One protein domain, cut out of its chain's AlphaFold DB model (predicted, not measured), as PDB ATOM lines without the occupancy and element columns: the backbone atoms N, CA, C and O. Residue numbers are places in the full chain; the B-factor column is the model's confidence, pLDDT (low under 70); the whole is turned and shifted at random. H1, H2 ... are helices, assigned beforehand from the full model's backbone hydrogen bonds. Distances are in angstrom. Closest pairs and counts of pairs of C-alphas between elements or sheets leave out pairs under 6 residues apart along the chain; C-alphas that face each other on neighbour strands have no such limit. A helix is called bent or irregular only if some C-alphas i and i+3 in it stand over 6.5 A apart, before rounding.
ATOM      1  N   VAL A  22      -7.759 -89.759   6.737       92.25
ATOM      2  CA  VAL A  22      -8.458 -88.682   7.458       92.25
ATOM      3  C   VAL A  22      -8.587 -88.999   8.947       92.25
ATOM      4  O   VAL A  22      -8.174 -88.209   9.794       92.25
ATOM      5  N   ARG A  23      -9.121 -90.176   9.292       94.62
ATOM      6  CA  ARG A  23      -9.319 -90.566  10.696       94.62
ATOM      7  C   ARG A  23      -7.989 -90.696  11.461       94.62
ATOM      8  O   ARG A  23      -7.903 -90.107  12.537       94.62
ATOM      9  N   PRO A  24      -6.961 -91.402  10.951       95.75
ATOM     10  CA  PRO A  24      -5.624 -91.406  11.544       95.75
ATOM     11  C   PRO A  24      -5.049 -90.013  11.810       95.75
ATOM     12  O   PRO A  24      -4.576 -89.746  12.917       95.75
ATOM     13  N   ILE A  25      -5.136 -89.111  10.826       94.81
ATOM     14  CA  ILE A  25      -4.635 -87.739  10.943       94.81
ATOM     15  C   ILE A  25      -5.390 -86.987  12.035       94.81
ATOM     16  O   ILE A  25      -4.755 -86.362  12.882       94.81
ATOM     17  N   LEU A  26      -6.721 -87.074  12.066       96.12
ATOM     18  CA  LEU A  26      -7.537 -86.406  13.082       96.12
ATOM     19  C   LEU A  26      -7.229 -86.912  14.494       96.12
ATOM     20  O   LEU A  26      -7.055 -86.100  15.399       96.12
ATOM     21  N   ILE A  27      -7.114 -88.230  14.687       97.19
ATOM     22  CA  ILE A  27      -6.793 -88.821  15.996       97.19
ATOM     23  C   ILE A  27      -5.420 -88.344  16.473       97.19
ATOM     24  O   ILE A  27      -5.283 -87.884  17.610       97.19
ATOM     25  N   ALA A  28      -4.406 -88.427  15.611       96.81
ATOM     26  CA  ALA A  28      -3.055 -88.005  15.953       96.81
ATOM     27  C   ALA A  28      -2.994 -86.494  16.238       96.81
ATOM     28  O   ALA A  28      -2.424 -86.081  17.247       96.81
ATOM     29  N   SER A  29      -3.660 -85.682  15.413       96.75
ATOM     30  CA  SER A  29      -3.737 -84.227  15.579       96.75
ATOM     31  C   SER A  29      -4.422 -83.836  16.884       96.75
ATOM     32  O   SER A  29      -3.896 -83.008  17.624       96.75
ATOM     33  N   ALA A  30      -5.560 -84.458  17.206       97.81
ATOM     34  CA  ALA A  30      -6.276 -84.217  18.456       97.81
ATOM     35  C   ALA A  30      -5.434 -84.626  19.671       97.81
ATOM     36  O   ALA A  30      -5.348 -83.875  20.639       97.81
ATOM     37  N   THR A  31      -4.757 -85.775  19.597       97.94
ATOM     38  CA  THR A  31      -3.867 -86.252  20.664       97.94
ATOM     39  C   THR A  31      -2.744 -85.252  20.928       97.94
ATOM     40  O   THR A  31      -2.551 -84.830  22.068       97.94
ATOM     41  N   VAL A  32      -2.041 -84.814  19.881       97.25
ATOM     42  CA  VAL A  32      -0.950 -83.836  20.000       97.25
ATOM     43  C   VAL A  32      -1.456 -82.477  20.477       97.25
ATOM     44  O   VAL A  32      -0.826 -81.871  21.341       97.25
ATOM     45  N   ALA A  33      -2.612 -82.016  19.994       97.19
ATOM     46  CA  ALA A  33      -3.215 -80.768  20.452       97.19
ATOM     47  C   ALA A  33      -3.565 -80.815  21.948       97.19
ATOM     48  O   ALA A  33      -3.261 -79.871  22.674       97.19
ATOM     49  N   ILE A  34      -4.145 -81.921  22.430       97.94
ATOM     50  CA  ILE A  34      -4.450 -82.126  23.853       97.94
ATOM     51  C   ILE A  34      -3.168 -82.133  24.686       97.94
ATOM     52  O   ILE A  34      -3.091 -81.422  25.687       97.94
ATOM     53  N   PHE A  35      -2.145 -82.875  24.259       96.81
ATOM     54  CA  PHE A  35      -0.849 -82.891  24.939       96.81
ATOM     55  C   PHE A  35      -0.221 -81.501  25.005       96.81
ATOM     56  O   PHE A  35       0.237 -81.083  26.067       96.81
ATOM     57  N   LEU A  36      -0.248 -80.755  23.902       96.25
ATOM     58  CA  LEU A  36       0.272 -79.397  23.868       96.25
ATOM     59  C   LEU A  36      -0.519 -78.463  24.797       96.25
ATOM     60  O   LEU A  36       0.092 -77.704  25.545       96.25
ATOM     61  N   MET A  37      -1.855 -78.542  24.812       96.50
ATOM     62  CA  MET A  37      -2.688 -77.772  25.748       96.50
ATOM     63  C   MET A  37      -2.329 -78.071  27.206       96.50
ATOM     64  O   MET A  37      -2.212 -77.143  28.006       96.50
ATOM     65  N   ILE A  38      -2.112 -79.345  27.549       96.25
ATOM     66  CA  ILE A  38      -1.677 -79.771  28.884       96.25
ATOM     67  C   ILE A  38      -0.314 -79.154  29.212       96.25
ATOM     68  O   ILE A  38      -0.184 -78.477  30.230       96.25
ATOM     69  N   ILE A  39       0.683 -79.322  28.338       95.44
ATOM     70  CA  ILE A  39       2.039 -78.797  28.548       95.44
ATOM     71  C   ILE A  39       1.992 -77.287  28.769       95.44
ATOM     72  O   ILE A  39       2.509 -76.809  29.779       95.44
ATOM     73  N   VAL A  40       1.333 -76.535  27.885       94.31
ATOM     74  CA  VAL A  40       1.215 -75.074  28.004       94.31
ATOM     75  C   VAL A  40       0.459 -74.690  29.275       94.31
ATOM     76  O   VAL A  40       0.875 -73.777  29.985       94.31
ATOM     77  N   GLY A  41      -0.612 -75.413  29.610       93.56
ATOM     78  CA  GLY A  41      -1.405 -75.198  30.818       93.56
ATOM     79  C   GLY A  41      -0.604 -75.352  32.114       93.56
ATOM     80  O   GLY A  41      -0.750 -74.522  33.013       93.56
ATOM     81  N   PHE A  42       0.276 -76.354  32.198       94.12
ATOM     82  CA  PHE A  42       1.158 -76.576  33.353       94.12
ATOM     83  C   PHE A  42       2.393 -75.666  33.365       94.12
ATOM     84  O   PHE A  42       2.962 -75.403  34.423       94.12
ATOM     85  N   SER A  43       2.786 -75.140  32.207       94.38
ATOM     86  CA  SER A  43       3.973 -74.295  32.044       94.38
ATOM     87  C   SER A  43       3.641 -72.848  31.677       94.38
ATOM     88  O   SER A  43       4.474 -72.161  31.095       94.38
ATOM     89  N   LYS A  44       2.449 -72.348  32.045       93.81
ATOM     90  CA  LYS A  44       1.977 -70.983  31.720       93.81
ATOM     91  C   LYS A  44       3.049 -69.917  31.927       93.81
ATOM     92  O   LYS A  44       3.262 -69.089  31.048       93.81
ATOM     93  N   SER A  45       3.750 -69.968  33.058       92.81
ATOM     94  CA  SER A  45       4.804 -69.009  33.384       92.81
ATOM     95  C   SER A  45       5.980 -69.016  32.407       92.81
ATOM     96  O   SER A  45       6.550 -67.957  32.181       92.81
ATOM     97  N   ALA A  46       6.321 -70.143  31.772       91.44
ATOM     98  CA  ALA A  46       7.365 -70.178  30.744       91.44
ATOM     99  C   ALA A  46       6.987 -69.298  29.547       91.44
ATOM    100  O   ALA A  46       7.791 -68.504  29.070       91.44
ATOM    101  N   TRP A  47       5.732 -69.383  29.111       92.38
ATOM    102  CA  TRP A  47       5.217 -68.618  27.974       92.38
ATOM    103  C   TRP A  47       5.013 -67.141  28.309       92.38
ATOM    104  O   TRP A  47       5.224 -66.279  27.460       92.38
ATOM    105  N   MET A  48       4.661 -66.841  29.562       90.56
ATOM    106  CA  MET A  48       4.654 -65.467  30.070       90.56
ATOM    107  C   MET A  48       6.061 -64.859  30.026       90.56
ATOM    108  O   MET A  48       6.218 -63.728  29.576       90.56
ATOM    109  N   LEU A  49       7.082 -65.623  30.437       88.06
ATOM    110  CA  LEU A  49       8.483 -65.194  30.392       88.06
ATOM    111  C   LEU A  49       9.004 -65.051  28.958       88.06
ATOM    112  O   LEU A  49       9.762 -64.124  28.685       88.06
ATOM    113  N   LEU A  50       8.576 -65.926  28.042       89.19
ATOM    114  CA  LEU A  50       8.857 -65.782  26.613       89.19
ATOM    115  C   LEU A  50       8.273 -64.474  26.063       89.19
ATOM    116  O   LEU A  50       8.876 -63.847  25.199       89.19
ATOM    117  N   GLY A  51       7.100 -64.057  26.552       85.19
ATOM    118  CA  GLY A  51       6.436 -62.843  26.079       85.19
ATOM    119  C   GLY A  51       5.993 -62.949  24.620       85.19
ATOM    120  O   GLY A  51       6.032 -61.961  23.887       85.19
ATOM    121  N   ALA A  52       5.614 -64.151  24.182       78.00
ATOM    122  CA  ALA A  52       5.159 -64.408  22.823       78.00
ATOM    123  C   ALA A  52       3.971 -63.497  22.456       78.00
ATOM    124  O   ALA A  52       2.889 -63.604  23.031       78.00
ATOM    125  N   GLY A  53       4.188 -62.598  21.490       76.50
ATOM    126  CA  GLY A  53       3.202 -61.600  21.065       76.50
ATOM    127  C   GLY A  53       3.188 -60.306  21.884       76.50
ATOM    128  O   GLY A  53       2.211 -59.558  21.813       76.50
ATOM    129  N   ARG A  54       4.259 -60.011  22.636       84.75
ATOM    130  CA  ARG A  54       4.473 -58.700  23.268       84.75
ATOM    131  C   ARG A  54       4.270 -57.573  22.251       84.75
ATOM    132  O   ARG A  54       4.798 -57.625  21.145       84.75
ATOM    133  N   GLY A  55       3.481 -56.571  22.637       86.25
ATOM    134  CA  GLY A  55       3.101 -55.446  21.774       86.25
ATOM    135  C   GLY A  55       1.892 -55.704  20.866       86.25
ATOM    136  O   GLY A  55       1.342 -54.750  20.330       86.25
ATOM    137  N   PHE A  56       1.436 -56.956  20.738       88.38
ATOM    138  CA  PHE A  56       0.273 -57.328  19.921       88.38
ATOM    139  C   PHE A  56      -0.895 -57.883  20.740       88.38
ATOM    140  O   PHE A  56      -2.042 -57.762  20.315       88.38
ATOM    141  N   ILE A  57      -0.631 -58.486  21.904       90.75
ATOM    142  CA  ILE A  57      -1.668 -58.996  22.812       90.75
ATOM    143  C   ILE A  57      -1.415 -58.568  24.266       90.75
ATOM    144  O   ILE A  57      -0.264 -58.308  24.628       90.75
ATOM    145  N   PRO A  58      -2.455 -58.531  25.125       92.94
ATOM    146  CA  PRO A  58      -2.276 -58.269  26.549       92.94
ATOM    147  C   PRO A  58      -1.467 -59.379  27.231       92.94
ATOM    148  O   PRO A  58      -1.629 -60.557  26.907       92.94
ATOM    149  N   GLU A  59      -0.659 -59.015  28.231       90.00
ATOM    150  CA  GLU A  59       0.279 -59.939  28.890       90.00
ATOM    151  C   GLU A  59      -0.397 -61.194  29.439       90.00
ATOM    152  O   GLU A  59       0.117 -62.298  29.272       90.00
ATOM    153  N   GLY A  60      -1.596 -61.052  30.012       90.88
ATOM    154  CA  GLY A  60      -2.378 -62.171  30.543       90.88
ATOM    155  C   GLY A  60      -2.666 -63.285  29.528       90.88
ATOM    156  O   GLY A  60      -2.970 -64.401  29.937       90.88
ATOM    157  N   TYR A  61      -2.518 -63.025  28.224       92.81
ATOM    158  CA  TYR A  61      -2.750 -63.981  27.142       92.81
ATOM    159  C   TYR A  61      -1.467 -64.543  26.508       92.81
ATOM    160  O   TYR A  61      -1.570 -65.352  25.585       92.81
ATOM    161  N   TYR A  62      -0.262 -64.209  26.990       93.50
ATOM    162  CA  TYR A  62       0.990 -64.724  26.398       93.50
ATOM    163  C   TYR A  62       1.067 -66.253  26.377       93.50
ATOM    164  O   TYR A  62       1.616 -66.832  25.445       93.50
ATOM    165  N   HIS A  63       0.456 -66.937  27.345       92.19
ATOM    166  CA  HIS A  63       0.360 -68.397  27.336       92.19
ATOM    167  C   HIS A  63      -0.532 -68.953  26.213       92.19
ATOM    168  O   HIS A  63      -0.231 -70.011  25.665       92.19
ATOM    169  N   VAL A  64      -1.589 -68.231  25.823       93.69
ATOM    170  CA  VAL A  64      -2.422 -68.593  24.667       93.69
ATOM    171  C   VAL A  64      -1.617 -68.428  23.383       93.69
ATOM    172  O   VAL A  64      -1.629 -69.325  22.543       93.69
ATOM    173  N   TRP A  65      -0.839 -67.349  23.251       92.56
ATOM    174  CA  TRP A  65       0.069 -67.218  22.108       92.56
ATOM    175  C   TRP A  65       1.176 -68.268  22.115       92.56
ATOM    176  O   TRP A  65       1.502 -68.795  21.059       92.56
ATOM    177  N   GLY A  66       1.705 -68.634  23.285       91.88
ATOM    178  CA  GLY A  66       2.623 -69.763  23.430       91.88
ATOM    179  C   GLY A  66       2.030 -71.047  22.849       91.88
ATOM    180  O   GLY A  66       2.671 -71.698  22.029       91.88
ATOM    181  N   PHE A  67       0.769 -71.359  23.174       94.75
ATOM    182  CA  PHE A  67       0.052 -72.477  22.557       94.75
ATOM    183  C   PHE A  67      -0.034 -72.348  21.036       94.75
ATOM    184  O   PHE A  67       0.348 -73.283  20.340       94.75
ATOM    185  N   VAL A  68      -0.501 -71.215  20.505       95.00
ATOM    186  CA  VAL A  68      -0.689 -71.081  19.052       95.00
ATOM    187  C   VAL A  68       0.653 -71.113  18.309       95.00
ATOM    188  O   VAL A  68       0.731 -71.725  17.248       95.00
ATOM    189  N   LEU A  69       1.727 -70.543  18.867       93.25
ATOM    190  CA  LEU A  69       3.075 -70.645  18.297       93.25
ATOM    191  C   LEU A  69       3.560 -72.093  18.260       93.25
ATOM    192  O   LEU A  69       4.036 -72.552  17.223       93.25
ATOM    193  N   MET A  70       3.432 -72.828  19.366       95.00
ATOM    194  CA  MET A  70       3.848 -74.230  19.422       95.00
ATOM    195  C   MET A  70       2.987 -75.108  18.517       95.00
ATOM    196  O   MET A  70       3.514 -75.986  17.836       95.00
ATOM    197  N   PHE A  71       1.685 -74.838  18.445       96.44
ATOM    198  CA  PHE A  71       0.754 -75.520  17.556       96.44
ATOM    199  C   PHE A  71       1.142 -75.269  16.096       96.44
ATOM    200  O   PHE A  71       1.421 -76.212  15.359       96.44
ATOM    201  N   GLY A  72       1.260 -74.002  15.694       96.00
ATOM    202  CA  GLY A  72       1.656 -73.616  14.341       96.00
ATOM    203  C   GLY A  72       3.021 -74.177  13.948       96.00
ATOM    204  O   GLY A  72       3.170 -74.683  12.841       96.00
ATOM    205  N   THR A  73       3.991 -74.180  14.866       93.38
ATOM    206  CA  THR A  73       5.320 -74.764  14.620       93.38
ATOM    207  C   THR A  73       5.240 -76.281  14.456       93.38
ATOM    208  O   THR A  73       5.791 -76.812  13.499       93.38
ATOM    209  N   THR A  74       4.504 -76.979  15.325       94.81
ATOM    210  CA  THR A  74       4.342 -78.444  15.277       94.81
ATOM    211  C   THR A  74       3.707 -78.893  13.960       94.81
ATOM    212  O   THR A  74       4.245 -79.739  13.250       94.81
ATOM    213  N   PHE A  75       2.561 -78.313  13.603       95.44
ATOM    214  CA  PHE A  75       1.848 -78.691  12.382       95.44
ATOM    215  C   PHE A  75       2.538 -78.154  11.127       95.44
ATOM    216  O   PHE A  75       2.603 -78.856  10.121       95.44
ATOM    217  N   GLY A  76       3.114 -76.952  11.191       93.69
ATOM    218  CA  GLY A  76       3.907 -76.377  10.107       93.69
ATOM    219  C   GLY A  76       5.127 -77.230   9.766       93.69
ATOM    220  O   GLY A  76       5.395 -77.460   8.589       93.69
ATOM    221  N   GLN A  77       5.821 -77.777  10.769       90.50
ATOM    222  CA  GLN A  77       6.919 -78.724  10.560       90.50
ATOM    223  C   GLN A  77       6.443 -80.026   9.921       90.50
ATOM    224  O   GLN A  77       7.051 -80.471   8.950       90.50
ATOM    225  N   ALA A  78       5.336 -80.603  10.394       91.25
ATOM    226  CA  ALA A  78       4.783 -81.821   9.806       91.25
ATOM    227  C   ALA A  78       4.372 -81.626   8.334       91.25
ATOM    228  O   ALA A  78       4.677 -82.470   7.488       91.25
ATOM    229  N   VAL A  79       3.744 -80.491   8.004       91.69
ATOM    230  CA  VAL A  79       3.421 -80.109   6.618       91.69
ATOM    231  C   VAL A  79       4.695 -79.889   5.804       91.69
ATOM    232  O   VAL A  79       4.799 -80.391   4.685       91.69
ATOM    233  N   GLY A  80       5.688 -79.198   6.367       90.56
ATOM    234  CA  GLY A  80       6.993 -78.993   5.740       90.56
ATOM    235  C   GLY A  80       7.710 -80.310   5.434       90.56
ATOM    236  O   GLY A  80       8.275 -80.460   4.353       90.56
ATOM    237  N   TRP A  81       7.633 -81.299   6.325       90.31
ATOM    238  CA  TRP A  81       8.170 -82.641   6.091       90.31
ATOM    239  C   TRP A  81       7.412 -83.396   5.008       90.31
ATOM    240  O   TRP A  81       8.052 -84.013   4.156       90.31
ATOM    241  N   ALA A  82       6.080 -83.337   4.995       90.38
ATOM    242  CA  ALA A  82       5.285 -83.951   3.936       90.38
ATOM    243  C   ALA A  82       5.619 -83.338   2.564       90.38
ATOM    244  O   ALA A  82       5.925 -84.065   1.618       90.38
ATOM    245  N   GLY A  83       5.657 -82.003   2.477       92.00
ATOM    246  CA  GLY A  83       6.030 -81.277   1.262       92.00
ATOM    247  C   GLY A  83       7.465 -81.567   0.823       92.00
ATOM    248  O   GLY A  83       7.702 -81.908  -0.334       92.00
ATOM    249  N   GLY A  84       8.420 -81.528   1.755       93.31
ATOM    250  CA  GLY A  84       9.813 -81.881   1.495       93.31
ATOM    251  C   GLY A  84       9.967 -83.319   0.999       93.31
ATOM    252  O   GLY A  84      10.722 -83.561   0.063       93.31
ATOM    253  N   SER A  85       9.210 -84.263   1.565       94.44
ATOM    254  CA  SER A  85       9.217 -85.673   1.149       94.44
ATOM    255  C   SER A  85       8.669 -85.853  -0.263       94.44
ATOM    256  O   SER A  85       9.237 -86.620  -1.036       94.44
ATOM    257  N   ALA A  86       7.611 -85.125  -0.625       94.25
ATOM    258  CA  ALA A  86       7.066 -85.135  -1.980       94.25
ATOM    259  C   ALA A  86       8.070 -84.574  -3.000       94.25
ATOM    260  O   ALA A  86       8.296 -85.189  -4.042       94.25
ATOM    261  N   VAL A  87       8.730 -83.455  -2.675       95.62
ATOM    262  CA  VAL A  87       9.790 -82.872  -3.515       95.62
ATOM    263  C   VAL A  87      10.968 -83.836  -3.650       95.62
ATOM    264  O   VAL A  87      11.423 -84.088  -4.762       95.62
ATOM    265  N   ALA A  88      11.441 -84.422  -2.547       95.44
ATOM    266  CA  ALA A  88      12.536 -85.387  -2.566       95.44
ATOM    267  C   ALA A  88      12.183 -86.627  -3.398       95.44
ATOM    268  O   ALA A  88      12.986 -87.053  -4.221       95.44
ATOM    269  N   PHE A  89      10.970 -87.165  -3.247       96.62
ATOM    270  CA  PHE A  89      10.482 -88.278  -4.060       96.62
ATOM    271  C   PHE A  89      10.487 -87.926  -5.549       96.62
ATOM    272  O   PHE A  89      11.016 -88.691  -6.352       96.62
ATOM    273  N   TYR A  90       9.960 -86.755  -5.910       96.44
ATOM    274  CA  TYR A  90       9.944 -86.280  -7.291       96.44
ATOM    275  C   TYR A  90      11.356 -86.106  -7.869       96.44
ATOM    276  O   TYR A  90      11.636 -86.537  -8.982       96.44
ATOM    277  N   VAL A  91      12.290 -85.537  -7.106       96.75
ATOM    278  CA  VAL A  91      13.690 -85.414  -7.540       96.75
ATOM    279  C   VAL A  91      14.338 -86.789  -7.715       96.75
ATOM    280  O   VAL A  91      15.043 -87.010  -8.696       96.75
ATOM    281  N   MET A  92      14.080 -87.734  -6.806       97.12
ATOM    282  CA  MET A  92      14.596 -89.101  -6.916       97.12
ATOM    283  C   MET A  92      14.095 -89.797  -8.187       97.12
ATOM    284  O   MET A  92      14.879 -90.461  -8.866       97.12
ATOM    285  N   THR A  93      12.820 -89.630  -8.547       96.31
ATOM    286  CA  THR A  93      12.286 -90.219  -9.783       96.31
ATOM    287  C   THR A  93      12.863 -89.559 -11.035       96.31
ATOM    288  O   THR A  93      13.172 -90.268 -11.991       96.31
ATOM    289  N   LEU A  94      13.116 -88.245 -11.017       96.38
ATOM    290  CA  LEU A  94      13.799 -87.544 -12.116       96.38
ATOM    291  C   LEU A  94      15.221 -88.063 -12.375       96.38
ATOM    292  O   LEU A  94      15.656 -88.090 -13.523       96.38
ATOM    293  N   VAL A  95      15.941 -88.496 -11.336       96.38
ATOM    294  CA  VAL A  95      17.303 -89.051 -11.469       96.38
ATOM    295  C   VAL A  95      17.324 -90.574 -11.665       96.38
ATOM    296  O   VAL A  95      18.381 -91.194 -11.570       96.38
ATOM    297  N   GLY A  96      16.171 -91.184 -11.963       95.06
ATOM    298  CA  GLY A  96      16.067 -92.577 -12.409       95.06
ATOM    299  C   GLY A  96      15.651 -93.594 -11.345       95.06
ATOM    300  O   GLY A  96      15.645 -94.791 -11.635       95.06
ATOM    301  N   PHE A  97      15.276 -93.174 -10.130       96.25
ATOM    302  CA  PHE A  97      14.689 -94.106  -9.160       96.25
ATOM    303  C   PHE A  97      13.257 -94.485  -9.576       96.25
ATOM    304  O   PHE A  97      12.495 -93.629 -10.030       96.25
ATOM    305  N   PRO A  98      12.832 -95.746  -9.385       95.06
ATOM    306  CA  PRO A  98      11.473 -96.161  -9.721       95.06
ATOM    307  C   PRO A  98      10.439 -95.447  -8.837       95.06
ATOM    308  O   PRO A  98      10.644 -95.295  -7.632       95.06
ATOM    309  N   ALA A  99       9.298 -95.052  -9.409       93.50
ATOM    310  CA  ALA A  99       8.191 -94.410  -8.691       93.50
ATOM    311  C   ALA A  99       7.370 -95.434  -7.883       93.50
ATOM    312  O   ALA A  99       6.224 -95.744  -8.195       93.50
ATOM    313  N   ILE A 100       7.994 -96.004  -6.854       92.06
ATOM    314  CA  ILE A 100       7.428 -97.062  -6.010       92.06
ATOM    315  C   ILE A 100       7.504 -96.687  -4.529       92.06
ATOM    316  O   ILE A 100       8.247 -95.791  -4.123       92.06
ATOM    317  N   TRP A 101       6.786 -97.438  -3.693       89.62
ATOM    318  CA  TRP A 101       6.726 -97.197  -2.250       89.62
ATOM    319  C   TRP A 101       8.093 -97.179  -1.560       89.62
ATOM    320  O   TRP A 101       8.323 -96.388  -0.652       89.62
ATOM    321  N   THR A 102       9.038 -98.015  -1.990       93.06
ATOM    322  CA  THR A 102      10.400 -98.004  -1.435       93.06
ATOM    323  C   THR A 102      11.106 -96.667  -1.666       93.06
ATOM    324  O   THR A 102      11.731 -96.152  -0.743       93.06
ATOM    325  N   THR A 103      10.943 -96.056  -2.840       94.62
ATOM    326  CA  THR A 103      11.480 -94.719  -3.138       94.62
ATOM    327  C   THR A 103      10.790 -93.648  -2.295       94.62
ATOM    328  O   THR A 103      11.462 -92.781  -1.743       94.62
ATOM    329  N   ALA A 104       9.471 -93.744  -2.096       92.50
ATOM    330  CA  ALA A 104       8.740 -92.841  -1.202       92.50
ATOM    331  C   ALA A 104       9.224 -92.950   0.257       92.50
ATOM    332  O   ALA A 104       9.441 -91.936   0.916       92.50
ATOM    333  N   ARG A 105       9.470 -94.170   0.754       93.75
ATOM    334  CA  ARG A 105      10.050 -94.412   2.088       93.75
ATOM    335  C   ARG A 105      11.447 -93.830   2.235       93.75
ATOM    336  O   ARG A 105      11.742 -93.252   3.280       93.75
ATOM    337  N   LEU A 106      12.287 -93.952   1.210       95.00
ATOM    338  CA  LEU A 106      13.611 -93.329   1.199       95.00
ATOM    339  C   LEU A 106      13.505 -91.805   1.261       95.00
ATOM    340  O   LEU A 106      14.129 -91.207   2.131       95.00
ATOM    341  N   ALA A 107      12.669 -91.196   0.418       94.81
ATOM    342  CA  ALA A 107      12.440 -89.753   0.423       94.81
ATOM    343  C   ALA A 107      11.961 -89.254   1.798       94.81
ATOM    344  O   ALA A 107      12.566 -88.346   2.366       94.81
ATOM    345  N   MET A 108      10.948 -89.909   2.378       93.31
ATOM    346  CA  MET A 108      10.462 -89.608   3.730       93.31
ATOM    347  C   MET A 108      11.561 -89.760   4.787       93.31
ATOM    348  O   MET A 108      11.696 -88.904   5.656       93.31
ATOM    349  N   SER A 109      12.378 -90.814   4.706       92.81
ATOM    350  CA  SER A 109      13.470 -91.054   5.659       92.81
ATOM    351  C   SER A 109      14.561 -89.989   5.565       92.81
ATOM    352  O   SER A 109      15.017 -89.499   6.594       92.81
ATOM    353  N   ILE A 110      14.970 -89.608   4.350       91.31
ATOM    354  CA  ILE A 110      16.005 -88.592   4.111       91.31
ATOM    355  C   ILE A 110      15.542 -87.236   4.628       91.31
ATOM    356  O   ILE A 110      16.282 -86.571   5.345       91.31
ATOM    357  N   VAL A 111      14.318 -86.835   4.290       90.56
ATOM    358  CA  VAL A 111      13.768 -85.542   4.709       90.56
ATOM    359  C   VAL A 111      13.594 -85.504   6.220       90.56
ATOM    360  O   VAL A 111      13.987 -84.529   6.854       90.56
ATOM    361  N   TYR A 112      13.101 -86.589   6.813       85.50
ATOM    362  CA  TYR A 112      12.989 -86.708   8.260       85.50
ATOM    363  C   TYR A 112      14.361 -86.608   8.952       85.50
ATOM    364  O   TYR A 112      14.557 -85.777   9.835       85.50
ATOM    365  N   LEU A 113      15.354 -87.393   8.524       82.94
ATOM    366  CA  LEU A 113      16.699 -87.369   9.112       82.94
ATOM    367  C   LEU A 113      17.416 -86.029   8.882       82.94
ATOM    368  O   LEU A 113      18.074 -85.519   9.789       82.94
ATOM    369  N   GLY A 114      17.276 -85.459   7.686       76.19
ATOM    370  CA  GLY A 114      17.957 -84.242   7.254       76.19
ATOM    371  C   GLY A 114      17.359 -82.952   7.809       76.19
ATOM    372  O   GLY A 114      18.105 -82.004   8.028       76.19
ATOM    373  N   LEU A 115      16.048 -82.900   8.065       69.62
ATOM    374  CA  LEU A 115      15.381 -81.705   8.599       69.62
ATOM    375  C   LEU A 115      15.110 -81.776  10.105       69.62
ATOM    376  O   LEU A 115      15.023 -80.727  10.738       69.62
ATOM    377  N   ALA A 116      14.975 -82.972  10.686       64.88
ATOM    378  CA  ALA A 116      14.640 -83.141  12.103       64.88
ATOM    379  C   ALA A 116      15.862 -83.505  12.954       64.88
ATOM    380  O   ALA A 116      16.216 -82.793  13.891       64.88
ATOM    381  N   ALA A 117      16.513 -84.623  12.627       64.75
ATOM    382  CA  ALA A 117      17.530 -85.213  13.490       64.75
ATOM    383  C   ALA A 117      18.865 -84.467  13.394       64.75
ATOM    384  O   ALA A 117      19.457 -84.128  14.418       64.75
ATOM    385  N   LEU A 118      19.333 -84.185  12.176       65.06
ATOM    386  CA  LEU A 118      20.647 -83.586  11.944       65.06
ATOM    387  C   LEU A 118      20.740 -82.135  12.435       65.06
ATOM    388  O   LEU A 118      21.590 -81.884  13.281       65.06
ATOM    389  N   PRO A 119      19.892 -81.185  12.000       66.00
ATOM    390  CA  PRO A 119      20.054 -79.782  12.373       66.00
ATOM    391  C   PRO A 119      19.905 -79.558  13.874       66.00
ATOM    392  O   PRO A 119      20.655 -78.775  14.445       66.00
ATOM    393  N   LEU A 120      18.988 -80.278  14.527       65.38
ATOM    394  CA  LEU A 120      18.752 -80.119  15.956       65.38
ATOM    395  C   LEU A 120      19.831 -80.808  16.800       65.38
ATOM    396  O   LEU A 120      20.292 -80.217  17.771       65.38
ATOM    397  N   SER A 121      20.312 -81.994  16.402       62.88
ATOM    398  CA  SER A 121      21.459 -82.635  17.071       62.88
ATOM    399  C   SER A 121      22.743 -81.834  16.865       62.88
ATOM    400  O   SER A 121      23.492 -81.621  17.812       62.88
ATOM    401  N   VAL A 122      22.979 -81.331  15.651       64.69
ATOM    402  CA  VAL A 122      24.106 -80.445  15.333       64.69
ATOM    403  C   VAL A 122      23.985 -79.144  16.120       64.69
ATOM    404  O   VAL A 122      24.968 -78.713  16.706       64.69
ATOM    405  N   TYR A 123      22.792 -78.557  16.224       66.56
ATOM    406  CA  TYR A 123      22.562 -77.377  17.053       66.56
ATOM    407  C   TYR A 123      22.905 -77.643  18.525       66.56
ATOM    408  O   TYR A 123      23.632 -76.861  19.127       66.56
ATOM    409  N   HIS A 124      22.481 -78.770  19.099       64.31
ATOM    410  CA  HIS A 124      22.812 -79.114  20.487       64.31
ATOM    411  C   HIS A 124      24.295 -79.437  20.691       64.31
ATOM    412  O   HIS A 124      24.869 -79.051  21.705       64.31
ATOM    413  N   ILE A 125      24.947 -80.094  19.733       63.88
ATOM    414  CA  ILE A 125      26.385 -80.383  19.804       63.88
ATOM    415  C   ILE A 125      27.201 -79.088  19.680       63.88
ATOM    416  O   ILE A 125      28.122 -78.868  20.462       63.88
ATOM    417  N   LEU A 126      26.862 -78.223  18.720       56.91
ATOM    418  CA  LEU A 126      27.616 -77.002  18.430       56.91
ATOM    419  C   LEU A 126      27.320 -75.871  19.423       56.91
ATOM    420  O   LEU A 126      28.230 -75.143  19.810       56.91
ATOM    421  N   TYR A 127      26.063 -75.718  19.846       54.09
ATOM    422  CA  TYR A 127      25.604 -74.580  20.649       54.09
ATOM    423  C   TYR A 127      25.161 -74.949  22.065       54.09
ATOM    424  O   TYR A 127      25.093 -74.060  22.917       54.09
ATOM    425  N   GLY A 128      24.929 -76.233  22.357       52.97
ATOM    426  CA  GLY A 128      24.562 -76.689  23.696       52.97
ATOM    427  C   GLY A 128      25.646 -76.360  24.717       52.97
ATOM    428  O   GLY A 128      25.347 -75.785  25.751       52.97
ATOM    429  N   GLY A 129      26.927 -76.595  24.413       50.59
ATOM    430  CA  GLY A 129      28.011 -76.344  25.373       50.59
ATOM    431  C   GLY A 129      28.311 -74.863  25.645       50.59
ATOM    432  O   GLY A 129      28.551 -74.477  26.787       50.59
ATOM    433  N   TRP A 130      28.294 -74.011  24.615       44.62
ATOM    434  CA  TRP A 130      28.845 -72.652  24.724       44.62
ATOM    435  C   TRP A 130      27.820 -71.609  25.192       44.62
ATOM    436  O   TRP A 130      28.170 -70.686  25.926       44.62
ATOM    437  N   LEU A 131      26.529 -71.800  24.881       44.31
ATOM    438  CA  LEU A 131      25.457 -70.993  25.474       44.31
ATOM    439  C   LEU A 131      25.148 -71.429  26.913       44.31
ATOM    440  O   LEU A 131      24.722 -70.596  27.710       44.31
ATOM    441  N   LEU A 132      25.385 -72.686  27.305       46.78
ATOM    442  CA  LEU A 132      25.265 -73.131  28.705       46.78
ATOM    443  C   LEU A 132      26.318 -72.503  29.644       46.78
ATOM    444  O   LEU A 132      26.153 -72.583  30.858       46.78
ATOM    445  N   GLY A 133      27.352 -71.845  29.103       43.91
ATOM    446  CA  GLY A 133      28.467 -71.266  29.859       43.91
ATOM    447  C   GLY A 133      28.340 -69.793  30.263       43.91
ATOM    448  O   GLY A 133      29.219 -69.305  30.967       43.91
ATOM    449  N   MET A 134      27.287 -69.065  29.863       44.81
ATOM    450  CA  MET A 134      27.060 -67.704  30.379       44.81
ATOM    451  C   MET A 134      26.315 -67.775  31.721       44.81
ATOM    452  O   MET A 134      25.127 -68.120  31.733       44.81
ATOM    453  N   PRO A 135      26.956 -67.462  32.863       46.78
ATOM    454  CA  PRO A 135      26.323 -67.654  34.155       46.78
ATOM    455  C   PRO A 135      25.317 -66.530  34.411       46.78
ATOM    456  O   PRO A 135      25.685 -65.368  34.552       46.78
ATOM    457  N   ARG A 136      24.047 -66.892  34.592       56.78
ATOM    458  CA  ARG A 136      23.240 -66.263  35.642       56.78
ATOM    459  C   ARG A 136      23.216 -67.241  36.800       56.78
ATOM    460  O   ARG A 136      22.340 -68.103  36.866       56.78
ATOM    461  N   VAL A 137      24.234 -67.164  37.656       64.38
ATOM    462  CA  VAL A 137      24.218 -67.851  38.954       64.38
ATOM    463  C   VAL A 137      22.858 -67.561  39.596       64.38
ATOM    464  O   VAL A 137      22.455 -66.400  39.655       64.38
ATOM    465  N   GLY A 138      22.110 -68.595  39.979       72.94
ATOM    466  CA  GLY A 138      20.780 -68.416  40.559       72.94
ATOM    467  C   GLY A 138      19.588 -68.526  39.598       72.94
ATOM    468  O   GLY A 138      18.469 -68.408  40.077       72.94
ATOM    469  N   LEU A 139      19.740 -68.731  38.274       78.94
ATOM    470  CA  LEU A 139      18.572 -68.834  37.364       78.94
ATOM    471  C   LEU A 139      17.658 -70.006  37.737       78.94
ATOM    472  O   LEU A 139      16.436 -69.866  37.753       78.94
ATOM    473  N   LYS A 140      18.253 -71.164  38.022       84.31
ATOM    474  CA  LYS A 140      17.521 -72.370  38.406       84.31
ATOM    475  C   LYS A 140      16.753 -72.128  39.710       84.31
ATOM    476  O   LYS A 140      15.567 -72.432  39.793       84.31
ATOM    477  N   GLU A 141      17.423 -71.539  40.690       86.44
ATOM    478  CA  GLU A 141      16.895 -71.207  42.012       86.44
ATOM    479  C   GLU A 141      15.797 -70.138  41.916       86.44
ATOM    480  O   GLU A 141      14.736 -70.274  42.520       86.44
ATOM    481  N   TRP A 142      16.002 -69.111  41.092       85.38
ATOM    482  CA  TRP A 142      15.038 -68.043  40.842       85.38
ATOM    483  C   TRP A 142      13.783 -68.556  40.137       85.38
ATOM    484  O   TRP A 142      12.677 -68.203  40.549       85.38
ATOM    485  N   LEU A 143      13.927 -69.413  39.119       87.75
ATOM    486  CA  LEU A 143      12.793 -70.064  38.461       87.75
ATOM    487  C   LEU A 143      12.032 -70.953  39.446       87.75
ATOM    488  O   LEU A 143      10.807 -70.905  39.470       87.75
ATOM    489  N   ALA A 144      12.734 -71.728  40.275       88.69
ATOM    490  CA  ALA A 144      12.095 -72.575  41.280       88.69
ATOM    491  C   ALA A 144      11.285 -71.750  42.295       88.69
ATOM    492  O   ALA A 144      10.179 -72.145  42.656       88.69
ATOM    493  N   ALA A 145      11.811 -70.594  42.715       87.75
ATOM    494  CA  ALA A 145      11.173 -69.728  43.702       87.75
ATOM    495  C   ALA A 145      10.017 -68.882  43.136       87.75
ATOM    496  O   ALA A 145       9.019 -68.685  43.823       87.75
ATOM    497  N   ASN A 146      10.137 -68.379  41.902       87.69
ATOM    498  CA  ASN A 146       9.209 -67.378  41.355       87.69
ATOM    499  C   ASN A 146       8.301 -67.924  40.243       87.69
ATOM    500  O   ASN A 146       7.198 -67.421  40.040       87.69
ATOM    501  N   TYR A 147       8.744 -68.949  39.512       91.19
ATOM    502  CA  TYR A 147       8.060 -69.457  38.321       91.19
ATOM    503  C   TYR A 147       8.125 -70.996  38.240       91.19
ATOM    504  O   TYR A 147       8.708 -71.534  37.296       91.19
ATOM    505  N   PRO A 148       7.487 -71.740  39.166       90.69
ATOM    506  CA  PRO A 148       7.627 -73.198  39.262       90.69
ATOM    507  C   PRO A 148       7.224 -73.954  37.983       90.69
ATOM    508  O   PRO A 148       7.863 -74.938  37.619       90.69
ATOM    509  N   GLY A 149       6.222 -73.468  37.238       91.19
ATOM    510  CA  GLY A 149       5.860 -74.039  35.930       91.19
ATOM    511  C   GLY A 149       6.938 -73.848  34.850       91.19
ATOM    512  O   GLY A 149       7.153 -74.729  34.018       91.19
ATOM    513  N   ALA A 150       7.660 -72.725  34.887       90.00
ATOM    514  CA  ALA A 150       8.780 -72.456  33.992       90.00
ATOM    515  C   ALA A 150      10.018 -73.246  34.407       90.00
ATOM    516  O   ALA A 150      10.709 -73.779  33.549       90.00
ATOM    517  N   TYR A 151      10.265 -73.393  35.711       90.56
ATOM    518  CA  TYR A 151      11.283 -74.308  36.219       90.56
ATOM    519  C   TYR A 151      11.057 -75.730  35.694       90.56
ATOM    520  O   TYR A 151      11.968 -76.332  35.127       90.56
ATOM    521  N   TRP A 152       9.829 -76.243  35.822       93.56
ATOM    522  CA  TRP A 152       9.493 -77.578  35.342       93.56
ATOM    523  C   TRP A 152       9.776 -77.729  33.843       93.56
ATOM    524  O   TRP A 152      10.483 -78.656  33.460       93.56
ATOM    525  N   LEU A 153       9.304 -76.805  32.997       93.12
ATOM    526  CA  LEU A 153       9.491 -76.926  31.548       93.12
ATOM    527  C   LEU A 153      10.956 -76.722  31.126       93.12
ATOM    528  O   LEU A 153      11.517 -77.549  30.413       93.12
ATOM    529  N   LEU A 154      11.573 -75.622  31.566       89.81
ATOM    530  CA  LEU A 154      12.866 -75.151  31.061       89.81
ATOM    531  C   LEU A 154      14.061 -75.899  31.669       89.81
ATOM    532  O   LEU A 154      15.127 -75.931  31.058       89.81
ATOM    533  N   ILE A 155      13.908 -76.471  32.869       88.00
ATOM    534  CA  ILE A 155      14.990 -77.169  33.581       88.00
ATOM    535  C   ILE A 155      14.742 -78.676  33.626       88.00
ATOM    536  O   ILE A 155      15.644 -79.449  33.314       88.00
ATOM    537  N   THR A 156      13.547 -79.112  34.033       88.25
ATOM    538  CA  THR A 156      13.269 -80.541  34.254       88.25
ATOM    539  C   THR A 156      12.859 -81.263  32.972       88.25
ATOM    540  O   THR A 156      13.403 -82.321  32.672       88.25
ATOM    541  N   ALA A 157      11.912 -80.709  32.213       89.88
ATOM    542  CA  ALA A 157      11.373 -81.347  31.016       89.88
ATOM    543  C   ALA A 157      12.277 -81.159  29.791       89.88
ATOM    544  O   ALA A 157      12.366 -82.067  28.974       89.88
ATOM    545  N   HIS A 158      12.972 -80.025  29.683       89.06
ATOM    546  CA  HIS A 158      13.874 -79.698  28.577       89.06
ATOM    547  C   HIS A 158      14.803 -80.845  28.133       89.06
ATOM    548  O   HIS A 158      14.670 -81.277  26.987       89.06
ATOM    549  N   PRO A 159      15.653 -81.435  29.002       85.38
ATOM    550  CA  PRO A 159      16.538 -82.520  28.577       85.38
ATOM    551  C   PRO A 159      15.768 -83.763  28.117       85.38
ATOM    552  O   PRO A 159      16.232 -84.488  27.243       85.38
ATOM    553  N   VAL A 160      14.583 -84.020  28.681       88.88
ATOM    554  CA  VAL A 160      13.731 -85.141  28.262       88.88
ATOM    555  C   VAL A 160      13.148 -84.879  26.877       88.88
ATOM    556  O   VAL A 160      13.140 -85.786  26.049       88.88
ATOM    557  N   VAL A 161      12.693 -83.653  26.605       89.44
ATOM    558  CA  VAL A 161      12.179 -83.240  25.292       89.44
ATOM    559  C   VAL A 161      13.261 -83.408  24.229       89.44
ATOM    560  O   VAL A 161      13.009 -84.075  23.227       89.44
ATOM    561  N   ASP A 162      14.473 -82.911  24.472       83.94
ATOM    562  CA  ASP A 162      15.569 -83.026  23.505       83.94
ATOM    563  C   ASP A 162      15.976 -84.485  23.281       83.94
ATOM    564  O   ASP A 162      16.077 -84.952  22.144       83.94
ATOM    565  N   LEU A 163      16.144 -85.256  24.359       84.31
ATOM    566  CA  LEU A 163      16.513 -86.667  24.251       84.31
ATOM    567  C   LEU A 163      15.411 -87.513  23.610       84.31
ATOM    568  O   LEU A 163      15.728 -88.535  23.006       84.31
ATOM    569  N   SER A 164      14.141 -87.105  23.701       87.56
ATOM    570  CA  SER A 164      13.011 -87.840  23.120       87.56
ATOM    571  C   SER A 164      12.999 -87.841  21.590       87.56
ATOM    572  O   SER A 164      12.407 -88.736  20.988       87.56
ATOM    573  N   LEU A 165      13.697 -86.906  20.944       84.88
ATOM    574  CA  LEU A 165      13.752 -86.808  19.484       84.88
ATOM    575  C   LEU A 165      14.334 -88.067  18.837       84.88
ATOM    576  O   LEU A 165      13.819 -88.538  17.825       84.88
ATOM    577  N   ILE A 166      15.374 -88.639  19.447       83.56
ATOM    578  CA  ILE A 166      16.033 -89.854  18.959       83.56
ATOM    579  C   ILE A 166      15.076 -91.058  18.987       83.56
ATOM    580  O   ILE A 166      14.842 -91.639  17.926       83.56
ATOM    581  N   PRO A 167      14.488 -91.463  20.135       88.62
ATOM    582  CA  PRO A 167      13.569 -92.591  20.168       88.62
ATOM    583  C   PRO A 167      12.303 -92.336  19.343       88.62
ATOM    584  O   PRO A 167      11.839 -93.267  18.689       88.62
ATOM    585  N   LEU A 168      11.771 -91.108  19.294       89.75
ATOM    586  CA  LEU A 168      10.628 -90.786  18.429       89.75
ATOM    587  C   LEU A 168      10.969 -90.973  16.944       89.75
ATOM    588  O   LEU A 168      10.171 -91.553  16.205       89.75
ATOM    589  N   GLY A 169      12.175 -90.584  16.526       86.12
ATOM    590  CA  GLY A 169      12.653 -90.821  15.166       86.12
ATOM    591  C   GLY A 169      12.936 -92.270  14.839       86.12
ATOM    592  O   GLY A 169      12.570 -92.731  13.758       86.12
ATOM    593  N   ILE A 170      13.487 -93.026  15.786       90.25
ATOM    594  CA  ILE A 170      13.625 -94.475  15.641       90.25
ATOM    595  C   ILE A 170      12.245 -95.115  15.475       90.25
ATOM    596  O   ILE A 170      12.076 -95.936  14.579       90.25
ATOM    597  N   VAL A 171      11.247 -94.724  16.276       93.38
ATOM    598  CA  VAL A 171       9.877 -95.249  16.170       93.38
ATOM    599  C   VAL A 171       9.255 -94.905  14.818       93.38
ATOM    600  O   VAL A 171       8.708 -95.799  14.174       93.38
ATOM    601  N   PHE A 172       9.369 -93.659  14.354       92.06
ATOM    602  CA  PHE A 172       8.848 -93.248  13.046       92.06
ATOM    603  C   PHE A 172       9.471 -94.067  11.907       92.06
ATOM    604  O   PHE A 172       8.755 -94.679  11.111       92.06
ATOM    605  N   LEU A 173      10.805 -94.145  11.861       93.44
ATOM    606  CA  LEU A 173      11.522 -94.910  10.839       93.44
ATOM    607  C   LEU A 173      11.219 -96.407  10.942       93.44
ATOM    608  O   LEU A 173      11.026 -97.073   9.928       93.44
ATOM    609  N   TRP A 174      11.126 -96.946  12.155       94.62
ATOM    610  CA  TRP A 174      10.773 -98.341  12.374       94.62
ATOM    611  C   TRP A 174       9.367 -98.651  11.862       94.62
ATOM    612  O   TRP A 174       9.202 -99.624  11.129       94.62
ATOM    613  N   LEU A 175       8.370 -97.811  12.156       94.88
ATOM    614  CA  LEU A 175       7.014 -97.962  11.622       94.88
ATOM    615  C   LEU A 175       7.006 -97.913  10.090       94.88
ATOM    616  O   LEU A 175       6.403 -98.776   9.447       94.88
ATOM    617  N   LEU A 176       7.734 -96.957   9.513       93.31
ATOM    618  CA  LEU A 176       7.828 -96.760   8.071       93.31
ATOM    619  C   LEU A 176       8.471 -97.957   7.348       93.31
ATOM    620  O   LEU A 176       8.000 -98.386   6.291       93.31
ATOM    621  N   TRP A 177       9.546 -98.513   7.908       95.12
ATOM    622  CA  TRP A 177      10.322 -99.576   7.268       95.12
ATOM    623  C   TRP A 177       9.831-100.979   7.615       95.12
ATOM    624  O   TRP A 177       9.667-101.796   6.708       95.12
ATOM    625  N   LYS A 178       9.562-101.265   8.893       95.44
ATOM    626  CA  LYS A 178       9.143-102.595   9.358       95.44
ATOM    627  C   LYS A 178       7.689-102.904   9.014       95.44
ATOM    628  O   LYS A 178       7.378-104.059   8.737       95.44
ATOM    629  N   PHE A 179       6.818-101.895   9.026       93.56
ATOM    630  CA  PHE A 179       5.379-102.061   8.802       93.56
ATOM    631  C   PHE A 179       4.860-101.268   7.604       93.56
ATOM    632  O   PHE A 179       3.661-101.023   7.524       93.56
ATOM    633  N   GLY A 180       5.727-100.906   6.654       87.75
ATOM    634  CA  GLY A 180       5.364-100.075   5.501       87.75
ATOM    635  C   GLY A 180       4.142-100.574   4.719       87.75
ATOM    636  O   GLY A 180       3.303 -99.764   4.340       87.75
ATOM    637  N   ASP A 181       3.990-101.886   4.537       88.56
ATOM    638  CA  ASP A 181       2.826-102.451   3.833       88.56
ATOM    639  C   ASP A 181       1.539-102.355   4.669       88.56
ATOM    640  O   ASP A 181       0.453-102.130   4.136       88.56
ATOM    641  N   ARG A 182       1.655-102.480   5.999       91.19
ATOM    642  CA  ARG A 182       0.528-102.325   6.934       91.19
ATOM    643  C   ARG A 182       0.128-100.863   7.071       91.19
ATOM    644  O   ARG A 182      -1.054-100.565   7.125       91.19
ATOM    645  N   VAL A 183       1.090 -99.941   7.050       89.25
ATOM    646  CA  VAL A 183       0.854 -98.489   7.020       89.25
ATOM    647  C   VAL A 183      -0.034 -98.095   5.837       89.25
ATOM    648  O   VAL A 183      -0.844 -97.188   5.963       89.25
ATOM    649  N   GLN A 184       0.043 -98.777   4.697       86.12
ATOM    650  CA  GLN A 184      -0.827 -98.453   3.562       86.12
ATOM    651  C   GLN A 184      -2.280 -98.916   3.739       86.12
ATOM    652  O   GLN A 184      -3.160 -98.411   3.050       86.12
ATOM    653  N   ARG A 185      -2.544 -99.878   4.630       88.31
ATOM    654  CA  ARG A 185      -3.813-100.628   4.654       88.31
ATOM    655  C   ARG A 185      -4.544-100.571   5.989       88.31
ATOM    656  O   ARG A 185      -5.761-100.705   6.028       88.31
ATOM    657  N   GLU A 186      -3.814-100.411   7.085       93.88
ATOM    658  CA  GLU A 186      -4.325-100.573   8.439       93.88
ATOM    659  C   GLU A 186      -4.350 -99.230   9.184       93.88
ATOM    660  O   GLU A 186      -3.286 -98.672   9.490       93.88
ATOM    661  N   PRO A 187      -5.539 -98.739   9.584       93.38
ATOM    662  CA  PRO A 187      -5.683 -97.451  10.266       93.38
ATOM    663  C   PRO A 187      -4.864 -97.325  11.552       93.38
ATOM    664  O   PRO A 187      -4.430 -96.231  11.907       93.38
ATOM    665  N   ALA A 188      -4.623 -98.433  12.258       95.00
ATOM    666  CA  ALA A 188      -3.802 -98.436  13.466       95.00
ATOM    667  C   ALA A 188      -2.340 -98.057  13.168       95.00
ATOM    668  O   ALA A 188      -1.768 -97.223  13.867       95.00
ATOM    669  N   PHE A 189      -1.755 -98.607  12.098       95.25
ATOM    670  CA  PHE A 189      -0.379 -98.304  11.688       95.25
ATOM    671  C   PHE A 189      -0.264 -96.914  11.068       95.25
ATOM    672  O   PHE A 189       0.717 -96.220  11.323       95.25
ATOM    673  N   GLN A 190      -1.286 -96.474  10.332       95.00
ATOM    674  CA  GLN A 190      -1.395 -95.091   9.858       95.00
ATOM    675  C   GLN A 190      -1.411 -94.113  11.034       95.00
ATOM    676  O   GLN A 190      -0.643 -93.155  11.055       95.00
ATOM    677  N   THR A 191      -2.238 -94.387  12.049       96.56
ATOM    678  CA  THR A 191      -2.353 -93.532  13.239       96.56
ATOM    679  C   THR A 191      -1.037 -93.497  14.000       96.56
ATOM    680  O   THR A 191      -0.578 -92.417  14.353       96.56
ATOM    681  N   ALA A 192      -0.396 -94.650  14.211       96.19
ATOM    682  CA  ALA A 192       0.903 -94.722  14.873       96.19
ATOM    683  C   ALA A 192       1.984 -93.943  14.105       96.19
ATOM    684  O   ALA A 192       2.758 -93.205  14.716       96.19
ATOM    685  N   LEU A 193       2.012 -94.054  12.772       94.62
ATOM    686  CA  LEU A 193       2.970 -93.329  11.941       94.62
ATOM    687  C   LEU A 193       2.750 -91.814  12.038       94.62
ATOM    688  O   LEU A 193       3.689 -91.088  12.359       94.62
ATOM    689  N   VAL A 194       1.516 -91.338  11.839       94.81
ATOM    690  CA  VAL A 194       1.199 -89.901  11.928       94.81
ATOM    691  C   VAL A 194       1.437 -89.373  13.344       94.81
ATOM    692  O   VAL A 194       1.988 -88.288  13.508       94.81
ATOM    693  N   LEU A 195       1.089 -90.146  14.375       96.44
ATOM    694  CA  LEU A 195       1.336 -89.769  15.764       96.44
ATOM    695  C   LEU A 195       2.833 -89.662  16.062       96.44
ATOM    696  O   LEU A 195       3.237 -88.689  16.685       96.44
ATOM    697  N   SER A 196       3.665 -90.597  15.595       94.19
ATOM    698  CA  SER A 196       5.125 -90.510  15.781       94.19
ATOM    699  C   SER A 196       5.742 -89.305  15.054       94.19
ATOM    700  O   SER A 196       6.600 -88.618  15.615       94.19
ATOM    701  N   LEU A 197       5.247 -88.977  13.855       92.62
ATOM    702  CA  LEU A 197       5.637 -87.778  13.109       92.62
ATOM    703  C   LEU A 197       5.263 -86.493  13.865       92.62
ATOM    704  O   LEU A 197       6.116 -85.635  14.104       92.62
ATOM    705  N   LEU A 198       4.001 -86.364  14.281       95.44
ATOM    706  CA  LEU A 198       3.520 -85.188  15.008       95.44
ATOM    707  C   LEU A 198       4.150 -85.073  16.399       95.44
ATOM    708  O   LEU A 198       4.449 -83.967  16.830       95.44
ATOM    709  N   ALA A 199       4.411 -86.188  17.084       94.25
ATOM    710  CA  ALA A 199       5.113 -86.195  18.365       94.25
ATOM    711  C   ALA A 199       6.561 -85.715  18.214       94.25
ATOM    712  O   ALA A 199       7.028 -84.929  19.034       94.25
ATOM    713  N   THR A 200       7.252 -86.124  17.142       91.56
ATOM    714  CA  THR A 200       8.587 -85.590  16.838       91.56
ATOM    715  C   THR A 200       8.505 -84.093  16.563       91.56
ATOM    716  O   THR A 200       9.269 -83.328  17.139       91.56
ATOM    717  N   SER A 201       7.557 -83.662  15.726       92.19
ATOM    718  CA  SER A 201       7.361 -82.239  15.410       92.19
ATOM    719  C   SER A 201       7.067 -81.422  16.674       92.19
ATOM    720  O   SER A 201       7.607 -80.336  16.856       92.19
ATOM    721  N   LEU A 202       6.268 -81.966  17.596       94.38
ATOM    722  CA  LEU A 202       5.984 -81.337  18.883       94.38
ATOM    723  C   LEU A 202       7.252 -81.220  19.732       94.38
ATOM    724  O   LEU A 202       7.506 -80.162  20.298       94.38
ATOM    725  N   ALA A 203       8.058 -82.279  19.817       92.06
ATOM    726  CA  ALA A 203       9.313 -82.252  20.563       92.06
ATOM    727  C   ALA A 203      10.298 -81.218  19.985       92.06
ATOM    728  O   ALA A 203      10.892 -80.454  20.743       92.06
ATOM    729  N   VAL A 204      10.407 -81.118  18.655       89.06
ATOM    730  CA  VAL A 204      11.214 -80.083  17.984       89.06
ATOM    731  C   VAL A 204      10.671 -78.689  18.307       89.06
ATOM    732  O   VAL A 204      11.436 -77.816  18.713       89.06
ATOM    733  N   ALA A 205       9.362 -78.468  18.159       92.00
ATOM    734  CA  ALA A 205       8.726 -77.187  18.457       92.00
ATOM    735  C   ALA A 205       8.951 -76.762  19.917       92.00
ATOM    736  O   ALA A 205       9.339 -75.621  20.172       92.00
ATOM    737  N   LEU A 206       8.778 -77.686  20.866       92.94
ATOM    738  CA  LEU A 206       9.031 -77.450  22.286       92.94
ATOM    739  C   LEU A 206      10.501 -77.140  22.556       92.94
ATOM    740  O   LEU A 206      10.774 -76.182  23.272       92.94
ATOM    741  N   SER A 207      11.435 -77.888  21.966       89.31
ATOM    742  CA  SER A 207      12.870 -77.614  22.099       89.31
ATOM    743  C   SER A 207      13.201 -76.195  21.620       89.31
ATOM    744  O   SER A 207      13.787 -75.410  22.367       89.31
ATOM    745  N   LEU A 208      12.722 -75.792  20.436       87.75
ATOM    746  CA  LEU A 208      12.901 -74.431  19.914       87.75
ATOM    747  C   LEU A 208      12.258 -73.365  20.815       87.75
ATOM    748  O   LEU A 208      12.864 -72.321  21.072       87.75
ATOM    749  N   GLY A 209      11.050 -73.623  21.323       90.06
ATOM    750  CA  GLY A 209      10.342 -72.728  22.240       90.06
ATOM    751  C   GLY A 209      11.074 -72.546  23.572       90.06
ATOM    752  O   GLY A 209      11.222 -71.419  24.049       90.06
ATOM    753  N   ILE A 210      11.595 -73.633  24.146       90.00
ATOM    754  CA  ILE A 210      12.394 -73.623  25.379       90.00
ATOM    755  C   ILE A 210      13.678 -72.822  25.169       90.00
ATOM    756  O   ILE A 210      13.955 -71.906  25.945       90.00
ATOM    757  N   HIS A 211      14.422 -73.098  24.098       85.81
ATOM    758  CA  HIS A 211      15.646 -72.367  23.773       85.81
ATOM    759  C   HIS A 211      15.379 -70.874  23.567       85.81
ATOM    760  O   HIS A 211      16.081 -70.041  24.139       85.81
ATOM    761  N   SER A 212      14.320 -70.525  22.833       84.88
ATOM    762  CA  SER A 212      13.906 -69.131  22.635       84.88
ATOM    763  C   SER A 212      13.575 -68.449  23.965       84.88
ATOM    764  O   SER A 212      14.010 -67.327  24.217       84.88
ATOM    765  N   THR A 213      12.873 -69.149  24.858       86.88
ATOM    766  CA  THR A 213      12.522 -68.640  26.194       86.88
ATOM    767  C   THR A 213      13.768 -68.412  27.044       86.88
ATOM    768  O   THR A 213      13.918 -67.360  27.662       86.88
ATOM    769  N   LEU A 214      14.698 -69.369  27.056       83.31
ATOM    770  CA  LEU A 214      15.955 -69.258  27.794       83.31
ATOM    771  C   LEU A 214      16.807 -68.090  27.288       83.31
ATOM    772  O   LEU A 214      17.376 -67.361  28.102       83.31
ATOM    773  N   VAL A 215      16.870 -67.877  25.971       78.00
ATOM    774  CA  VAL A 215      17.543 -66.718  25.369       78.00
ATOM    775  C   VAL A 215      16.872 -65.414  25.804       78.00
ATOM    776  O   VAL A 215      17.563 -64.522  26.294       78.00
ATOM    777  N   HIS A 216      15.541 -65.321  25.727       76.75
ATOM    778  CA  HIS A 216      14.794 -64.135  26.161       76.75
ATOM    779  C   HIS A 216      15.030 -63.792  27.634       76.75
ATOM    780  O   HIS A 216      15.337 -62.648  27.964       76.75
ATOM    781  N   ILE A 217      14.969 -64.788  28.520       76.81
ATOM    782  CA  ILE A 217      15.242 -64.581  29.945       76.81
ATOM    783  C   ILE A 217      16.668 -64.046  30.139       76.81
ATOM    784  O   ILE A 217      16.876 -63.166  30.974       76.81
ATOM    785  N   ARG A 218      17.647 -64.542  29.371       70.38
ATOM    786  CA  ARG A 218      19.073 -64.192  29.499       70.38
ATOM    787  C   ARG A 218      19.447 -62.815  28.964       70.38
ATOM    788  O   ARG A 218      20.340 -62.201  29.546       70.38
ATOM    789  N   ILE A 219      18.788 -62.324  27.918       64.12
ATOM    790  CA  ILE A 219      19.078 -60.998  27.342       64.12
ATOM    791  C   ILE A 219      18.497 -59.864  28.214       64.12
ATOM    792  O   ILE A 219      18.992 -58.744  28.164       64.12
ATOM    793  N   GLY A 220      17.566 -60.178  29.125       54.59
ATOM    794  CA  GLY A 220      16.937 -59.194  30.012       54.59
ATOM    795  C   GLY A 220      15.615 -58.683  29.439       54.59
ATOM    796  O   GLY A 220      15.412 -58.704  28.227       54.59
TER     797      GLY A 220
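This is residues 22 to 220 of the 221 residues of an uncharacterized protein of bacterium (UniProt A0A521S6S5). Long helices make an elongated body round H8, which runs through its middle: H1 and H6b pack along H8, H3 crosses it, and H4 packs on H3 and H6b. Short H2, H5 and H6a gather near one end and H7 near the other; H4, H6b and H8 form an up-and-down bundle, each running against the one before. The 199 printed residues hold eight named helices, H1 to H8 in order, and no named strand: all helix, compact, radius of gyration of the C-alphas 18.7 A, spans 58 by 36 by 29 A.

H1, residues 22 to 42, touches the hub H8, residues 187 to 219, at a shallow tilt of 29 degrees, with closest C-alphas Pro 24 and Thr 191 at 4.3 A. H2, residues 44 to 50, touches H3, residues 59 to 94, with closest C-alphas Trp 47 and His 63 at 4.9 A. H3 touches H8 with residues 70 to 78 alone, at a steep tilt of 54 degrees; the closest C-alphas, Thr 74 and Ser 201, are 4.9 A apart. H4, residues 101 to 131, touches H3 with residues 103 to 115 alone, closest at C-alphas Met 108 and Ser 85, 4.9 A. H6, residues 148 to 178, was assigned as one helix by its hydrogen bonds but is bent, with C-alphas 156 and 159 6.8 A apart; its arms H6a, residues 148 to 156, and H6b, residues 159 to 178, stand at 60 degrees. H5, residues 139 to 146, forms a hairpin with H6a, closest at C-alphas Leu 143 and Tyr 151, 5.0 A. H6b touches H8 at a shallow tilt of 24 degrees, opposite ways, closest at C-alphas Phe 172 and Ser 196, 5.4 A. H7, residues 180 to 183, touches H8 only at the corner, closest at C-alphas Val 183 and Phe 189, 4.8 A. Every O i to N i+4 pair is within hydrogen-bond range in H1, H2, H5, H6a and H8, against 30 of 32 in H3, 22 of 27 in H4 and 13 of 16 in H6b; H7 is too short for such a pair.

H1 begins at C-alpha 22 (-8.458, -88.682, 7.458) and is 30.2 A long. H3 spans 51.2 A and is irregular, with C-alphas 60 and 63 7.5 A apart; H4 spans 42.5 A and is only just irregular, with C-alphas 126 and 129 7.0 A apart. H8 spans 47.3 A, ending at C-alpha 219 (19.078, -60.998, 27.342).

The C-alphas farthest apart, those of Gly 96 and Ala 145, are 60.8 A apart. The printed part has no cut and no long link. Its mean pLDDT is 87.0; residues 115 to 137 and 219 to 220 are under 70.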